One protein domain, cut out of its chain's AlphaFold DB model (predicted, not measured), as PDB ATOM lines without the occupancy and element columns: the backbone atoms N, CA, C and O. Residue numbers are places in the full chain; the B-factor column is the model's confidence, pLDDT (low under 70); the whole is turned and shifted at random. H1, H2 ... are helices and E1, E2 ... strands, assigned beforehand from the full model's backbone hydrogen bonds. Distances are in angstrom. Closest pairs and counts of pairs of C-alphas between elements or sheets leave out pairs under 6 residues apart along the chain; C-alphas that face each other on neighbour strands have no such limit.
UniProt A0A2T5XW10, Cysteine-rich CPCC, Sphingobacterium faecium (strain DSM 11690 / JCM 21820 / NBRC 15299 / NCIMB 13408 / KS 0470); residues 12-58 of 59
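This is residues 12 to 58 of the 59 residues of the protein "Cysteine-rich CPCC" of Sphingobacterium faecium (strain DSM 11690 / JCM 21820 / NBRC 15299 / NCIMB 13408 / KS 0470) (UniProt A0A2T5XW10). This small domain has little regular structure: it is mostly loops, with one short helix, H1, and one short strand, E1, set well apart. E1 lies towards one end of the longest axis, and residues 46 to 58 loop past H1 to make the other end. The printed part has 47 residues, with E1 before H1 along the chain; the class is mixed, the named elements holding 8 residues. It is compact, with a radius of gyration of the C-alphas of 9.5 A, and spans 27 by 18 by 12 A, only just elongated.

H1, residues 41 to 45, and E1, residues 19 to 21, are apart. E1 pairs with no named strand. In H1 every O i to N i+4 pair is within hydrogen-bond range.

H1 measures 6.6 A from C-alpha 41 to C-alpha 45, at (31.138, -88.288, 3.019). E1 measures 6.2 A, from C-alpha 19 at (20.285, -72.923, -1.195) to C-alpha 21.

The two C-alphas farthest apart, those of Ile 22 and Glu 50, are 27.0 A apart. The printed part has no cut. The link from E1 to H1, 19 residues, is long. Residues 56 to 58 have pLDDT under 70.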
ATOM      1  N   GLN A  12      20.650 -76.895   0.571       94.25
ATOM      2  CA  GLN A  12      21.777 -76.088   1.016       94.25
ATOM      3  C   GLN A  12      23.105 -76.640   0.487       94.25
ATOM      4  O   GLN A  12      23.380 -77.830   0.615       94.25
ATOM      5  N   CYS A  13      23.947 -75.763  -0.054       91.25
ATOM      6  CA  CYS A  13      25.341 -76.064  -0.336       91.25
ATOM      7  C   CYS A  13      26.130 -76.161   0.979       91.25
ATOM      8  O   CYS A  13      26.085 -75.210   1.767       91.25
ATOM      9  N   PRO A  14      26.868 -77.258   1.221       87.12
ATOM     10  CA  PRO A  14      27.595 -77.437   2.473       87.12
ATOM     11  C   PRO A  14      28.809 -76.513   2.608       87.12
ATOM     12  O   PRO A  14      29.169 -76.169   3.727       87.12
ATOM     13  N   CYS A  15      29.403 -76.071   1.495       87.50
ATOM     14  CA  CYS A  15      30.529 -75.141   1.518       87.50
ATOM     15  C   CYS A  15      30.090 -73.706   1.854       87.50
ATOM     16  O   CYS A  15      30.574 -73.115   2.814       87.50
ATOM     17  N   CYS A  16      29.166 -73.129   1.076       91.44
ATOM     18  CA  CYS A  16      28.836 -71.701   1.186       91.44
ATOM     19  C   CYS A  16      27.523 -71.394   1.924       91.44
ATOM     20  O   CYS A  16      27.209 -70.232   2.167       91.44
ATOM     21  N   GLY A  17      26.713 -72.405   2.242       92.19
ATOM     22  CA  GLY A  17      25.449 -72.238   2.959       92.19
ATOM     23  C   GLY A  17      24.273 -71.701   2.128       92.19
ATOM     24  O   GLY A  17      23.162 -71.621   2.657       92.19
ATOM     25  N   TYR A  18      24.462 -71.365   0.848       95.62
ATOM     26  CA  TYR A  18      23.378 -70.939  -0.047       95.62
ATOM     27  C   TYR A  18      22.520 -72.123  -0.517       95.62
ATOM     28  O   TYR A  18      23.018 -73.221  -0.739       95.62
ATOM     29  N   PHE A  19      21.219 -71.897  -0.718       96.62
ATOM     30  CA  PHE A  19      20.285 -72.923  -1.195       96.62
ATOM     31  C   PHE A  19      20.195 -72.928  -2.727       96.62
ATOM     32  O   PHE A  19      19.315 -72.283  -3.309       96.62
ATOM     33  N   THR A  20      21.133 -73.619  -3.376       95.06
ATOM     34  CA  THR A  20      21.306 -73.600  -4.838       95.06
ATOM     35  C   THR A  20      20.880 -74.880  -5.544       95.06
ATOM     36  O   THR A  20      20.480 -74.803  -6.701       95.06
ATOM     37  N   PHE A  21      20.942 -76.034  -4.878       93.88
ATOM     38  CA  PHE A  21      20.654 -77.321  -5.514       93.88
ATOM     39  C   PHE A  21      19.146 -77.557  -5.627       93.88
ATOM     40  O   PHE A  21      18.395 -77.276  -4.688       93.88
ATOM     41  N   ILE A  22      18.707 -78.042  -6.788       92.06
ATOM     42  CA  ILE A  22      17.292 -78.320  -7.084       92.06
ATOM     43  C   ILE A  22      16.950 -79.756  -6.684       92.06
ATOM     44  O   ILE A  22      15.893 -79.999  -6.105       92.06
ATOM     45  N   ASP A  23      17.875 -80.681  -6.927       90.06
ATOM     46  CA  ASP A  23      17.745 -82.078  -6.543       90.06
ATOM     47  C   ASP A  23      18.416 -82.333  -5.199       90.06
ATOM     48  O   ASP A  23      19.295 -81.590  -4.750       90.06
ATOM     49  N   LYS A  24      17.994 -83.415  -4.541       89.81
ATOM     50  CA  LYS A  24      18.623 -83.862  -3.301       89.81
ATOM     51  C   LYS A  24      20.114 -84.118  -3.584       89.81
ATOM     52  O   LYS A  24      20.399 -84.926  -4.467       89.81
ATOM     53  N   PRO A  25      21.054 -83.483  -2.858       85.88
ATOM     54  CA  PRO A  25      22.471 -83.489  -3.213       85.88
ATOM     55  C   PRO A  25      23.132 -84.806  -2.790       85.88
ATOM     56  O   PRO A  25      23.839 -84.875  -1.789       85.88
ATOM     57  N   ILE A  26      22.847 -85.880  -3.527       85.12
ATOM     58  CA  ILE A  26      23.423 -87.210  -3.328       85.12
ATOM     59  C   ILE A  26      23.969 -87.682  -4.670       85.12
ATOM     60  O   ILE A  26      23.201 -88.138  -5.514       85.12
ATOM     61  N   ASN A  27      25.288 -87.575  -4.841       83.00
ATOM     62  CA  ASN A  27      26.007 -88.053  -6.023       83.00
ATOM     63  C   ASN A  27      25.385 -87.578  -7.353       83.00
ATOM     64  O   ASN A  27      25.215 -88.358  -8.290       83.00
ATOM     65  N   THR A  28      24.956 -86.311  -7.399       87.38
ATOM     66  CA  THR A  28      24.296 -85.720  -8.572       87.38
ATOM     67  C   THR A  28      25.273 -85.028  -9.515       87.38
ATOM     68  O   THR A  28      24.860 -84.670 -10.615       87.38
ATOM     69  N   PHE A  29      26.528 -84.819  -9.093       88.62
ATOM     70  CA  PHE A  29      27.539 -84.059  -9.841       88.62
ATOM     71  C   PHE A  29      27.058 -82.649 -10.233       88.62
ATOM     72  O   PHE A  29      27.436 -82.094 -11.257       88.62
ATOM     73  N   GLN A  30      26.143 -82.077  -9.443       90.94
ATOM     74  CA  GLN A  30      25.704 -80.695  -9.611       90.94
ATOM     75  C   GLN A  30      26.704 -79.752  -8.954       90.94
ATOM     76  O   GLN A  30      27.042 -79.938  -7.787       90.94
ATOM     77  N   ASP A  31      27.068 -78.682  -9.650       92.50
ATOM     78  CA  ASP A  31      27.926 -77.642  -9.093       92.50
ATOM     79  C   ASP A  31      27.112 -76.527  -8.443       92.50
ATOM     80  O   ASP A  31      26.099 -76.050  -8.965       92.50
ATOM     81  N   CYS A  32      27.576 -76.054  -7.290       92.50
ATOM     82  CA  CYS A  32      27.052 -74.845  -6.686       92.50
ATOM     83  C   CYS A  32      27.500 -73.630  -7.519       92.50
ATOM     84  O   CYS A  32      28.689 -73.318  -7.533       92.50
ATOM     85  N   PRO A  33      26.590 -72.839  -8.113       94.44
ATOM     86  CA  PRO A  33      26.963 -71.684  -8.936       94.44
ATOM     87  C   PRO A  33      27.595 -70.526  -8.140       94.44
ATOM     88  O   PRO A  33      27.987 -69.525  -8.729       94.44
ATOM     89  N   VAL A  34      27.655 -70.623  -6.805       93.88
ATOM     90  CA  VAL A  34      28.223 -69.589  -5.923       93.88
ATOM     91  C   VAL A  34      29.683 -69.874  -5.580       93.88
ATOM     92  O   VAL A  34      30.504 -68.965  -5.605       93.88
ATOM     93  N   CYS A  35      29.996 -71.121  -5.226       90.88
ATOM     94  CA  CYS A  35      31.316 -71.512  -4.712       90.88
ATOM     95  C   CYS A  35      31.956 -72.673  -5.474       90.88
ATOM     96  O   CYS A  35      33.072 -73.058  -5.150       90.88
ATOM     97  N   VAL A  36      31.269 -73.205  -6.489       91.19
ATOM     98  CA  VAL A  36      31.730 -74.323  -7.324       91.19
ATOM     99  C   VAL A  36      31.929 -75.621  -6.528       91.19
ATOM    100  O   VAL A  36      32.736 -76.462  -6.892       91.19
ATOM    101  N   TRP A  37      31.184 -75.796  -5.427       91.00
ATOM    102  CA  TRP A  37      31.089 -77.094  -4.755       91.00
ATOM    103  C   TRP A  37      30.314 -78.078  -5.632       91.00
ATOM    104  O   TRP A  37      29.111 -77.881  -5.833       91.00
ATOM    105  N   GLU A  38      30.974 -79.129  -6.097       92.38
ATOM    106  CA  GLU A  38      30.377 -80.261  -6.796       92.38
ATOM    107  C   GLU A  38      29.756 -81.228  -5.783       92.38
ATOM    108  O   GLU A  38      30.362 -81.584  -4.765       92.38
ATOM    109  N   VAL A  39      28.535 -81.691  -6.058       88.62
ATOM    110  CA  VAL A  39      27.904 -82.798  -5.325       88.62
ATOM    111  C   VAL A  39      28.577 -84.121  -5.713       88.62
ATOM    112  O   VAL A  39      27.990 -84.973  -6.384       88.62
ATOM    113  N   ASP A  40      29.806 -84.287  -5.243       86.62
ATOM    114  CA  ASP A  40      30.605 -85.501  -5.336       86.62
ATOM    115  C   ASP A  40      30.269 -86.424  -4.152       86.62
ATOM    116  O   ASP A  40      30.248 -86.003  -2.994       86.62
ATOM    117  N   GLY A  41      29.924 -87.685  -4.429       82.00
ATOM    118  CA  GLY A  41      29.532 -88.643  -3.392       82.00
ATOM    119  C   GLY A  41      30.623 -88.901  -2.347       82.00
ATOM    120  O   GLY A  41      30.303 -89.016  -1.167       82.00
ATOM    121  N   ILE A  42      31.891 -88.919  -2.761       86.69
ATOM    122  CA  ILE A  42      33.041 -89.163  -1.886       86.69
ATOM    123  C   ILE A  42      33.271 -87.942  -1.000       86.69
ATOM    124  O   ILE A  42      33.284 -88.078   0.217       86.69
ATOM    125  N   GLN A  43      33.357 -86.739  -1.566       85.06
ATOM    126  CA  GLN A  43      33.574 -85.509  -0.799       85.06
ATOM    127  C   GLN A  43      32.357 -85.068   0.017       85.06
ATOM    128  O   GLN A  43      32.474 -84.259   0.939       85.06
ATOM    129  N   ASN A  44      31.179 -85.631  -0.260       79.75
ATOM    130  CA  ASN A  44      30.029 -85.474   0.619       79.75
ATOM    131  C   ASN A  44      30.136 -86.303   1.915       79.75
ATOM    132  O   ASN A  44      29.523 -85.946   2.932       79.75
ATOM    133  N   GLU A  45      30.872 -87.412   1.874       82.25
ATOM    134  CA  GLU A  45      31.138 -88.288   3.019       82.25
ATOM    135  C   GLU A  45      32.449 -87.912   3.721       82.25
ATOM    136  O   GLU A  45      32.476 -87.809   4.948       82.25
ATOM    137  N   ASP A  46      33.489 -87.625   2.941       85.75
ATOM    138  CA  ASP A  46      34.809 -87.171   3.367       85.75
ATOM    139  C   ASP A  46      35.187 -85.863   2.648       85.75
ATOM    140  O   ASP A  46      35.842 -85.889   1.603       85.75
ATOM    141  N   PRO A  47      34.808 -84.695   3.204       82.38
ATOM    142  CA  PRO A  47      35.124 -83.402   2.603       82.38
ATOM    143  C   PRO A  47      36.608 -83.223   2.280       82.38
ATOM    144  O   PRO A  47      36.928 -82.567   1.299       82.38
ATOM    145  N   PHE A  48      37.510 -83.834   3.052       83.19
ATOM    146  CA  PHE A  48      38.955 -83.668   2.899       83.19
ATOM    147  C   PHE A  48      39.599 -84.696   1.968       83.19
ATOM    148  O   PHE A  48      40.828 -84.742   1.896       83.19
ATOM    149  N   TYR A  49      38.802 -85.484   1.236       86.69
ATOM    150  CA  TYR A  49      39.314 -86.465   0.287       86.69
ATOM    151  C   TYR A  49      40.290 -85.819  -0.708       86.69
ATOM    152  O   TYR A  49      39.934 -84.920  -1.485       86.69
ATOM    153  N   GLU A  50      41.546 -86.268  -0.652       83.56
ATOM    154  CA  GLU A  50      42.638 -85.716  -1.446       83.56
ATOM    155  C   GLU A  50      42.405 -85.981  -2.940       83.56
ATOM    156  O   GLU A  50      42.135 -87.103  -3.360       83.56
ATOM    157  N   GLY A  51      42.514 -84.927  -3.753       82.06
ATOM    158  CA  GLY A  51      42.330 -85.005  -5.205       82.06
ATOM    159  C   GLY A  51      40.877 -84.968  -5.694       82.06
ATOM    160  O   GLY A  51      40.664 -85.062  -6.899       82.06
ATOM    161  N   GLY A  52      39.884 -84.806  -4.811       84.38
ATOM    162  CA  GLY A  52      38.485 -84.629  -5.225       84.38
ATOM    163  C   GLY A  52      38.186 -83.230  -5.791       84.38
ATOM    164  O   GLY A  52      38.934 -82.284  -5.546       84.38
ATOM    165  N   ALA A  53      37.073 -83.075  -6.514       85.81
ATOM    166  CA  ALA A  53      36.694 -81.852  -7.237       85.81
ATOM    167  C   ALA A  53      36.625 -80.571  -6.373       85.81
ATOM    168  O   ALA A  53      36.849 -79.463  -6.861       85.81
ATOM    169  N   ASN A  54      36.386 -80.708  -5.070       87.06
ATOM    170  CA  ASN A  54      36.108 -79.601  -4.155       87.06
ATOM    171  C   ASN A  54      37.336 -78.972  -3.473       87.06
ATOM    172  O   ASN A  54      37.176 -78.272  -2.472       87.06
ATOM    173  N   GLN A  55      38.560 -79.157  -3.990       77.75
ATOM    174  CA  GLN A  55      39.794 -78.691  -3.320       77.75
ATOM    175  C   GLN A  55      39.777 -77.198  -2.941       77.75
ATOM    176  O   GLN A  55      40.311 -76.809  -1.903       77.75
ATOM    177  N   TYR A  56      39.139 -76.350  -3.752       69.31
ATOM    178  CA  TYR A  56      39.065 -74.903  -3.510       69.31
ATOM    179  C   TYR A  56      38.176 -74.512  -2.322       69.31
ATOM    180  O   TYR A  56      38.324 -73.411  -1.790       69.31
ATOM    181  N   CYS A  57      37.283 -75.405  -1.900       68.12
ATOM    182  CA  CYS A  57      36.355 -75.189  -0.797       68.12
ATOM    183  C   CYS A  57      36.913 -75.636   0.568       68.12
ATOM    184  O   CYS A  57      36.268 -75.390   1.583       68.12
ATOM    185  N   LEU A  58      38.089 -76.276   0.604       68.06
ATOM    186  CA  LEU A  58      38.681 -76.915   1.792       68.06
ATOM    187  C   LEU A  58      39.704 -76.041   2.535       68.06
ATOM    188  O   LEU A  58      40.693 -76.554   3.055       68.06
TER     189      LEU A  58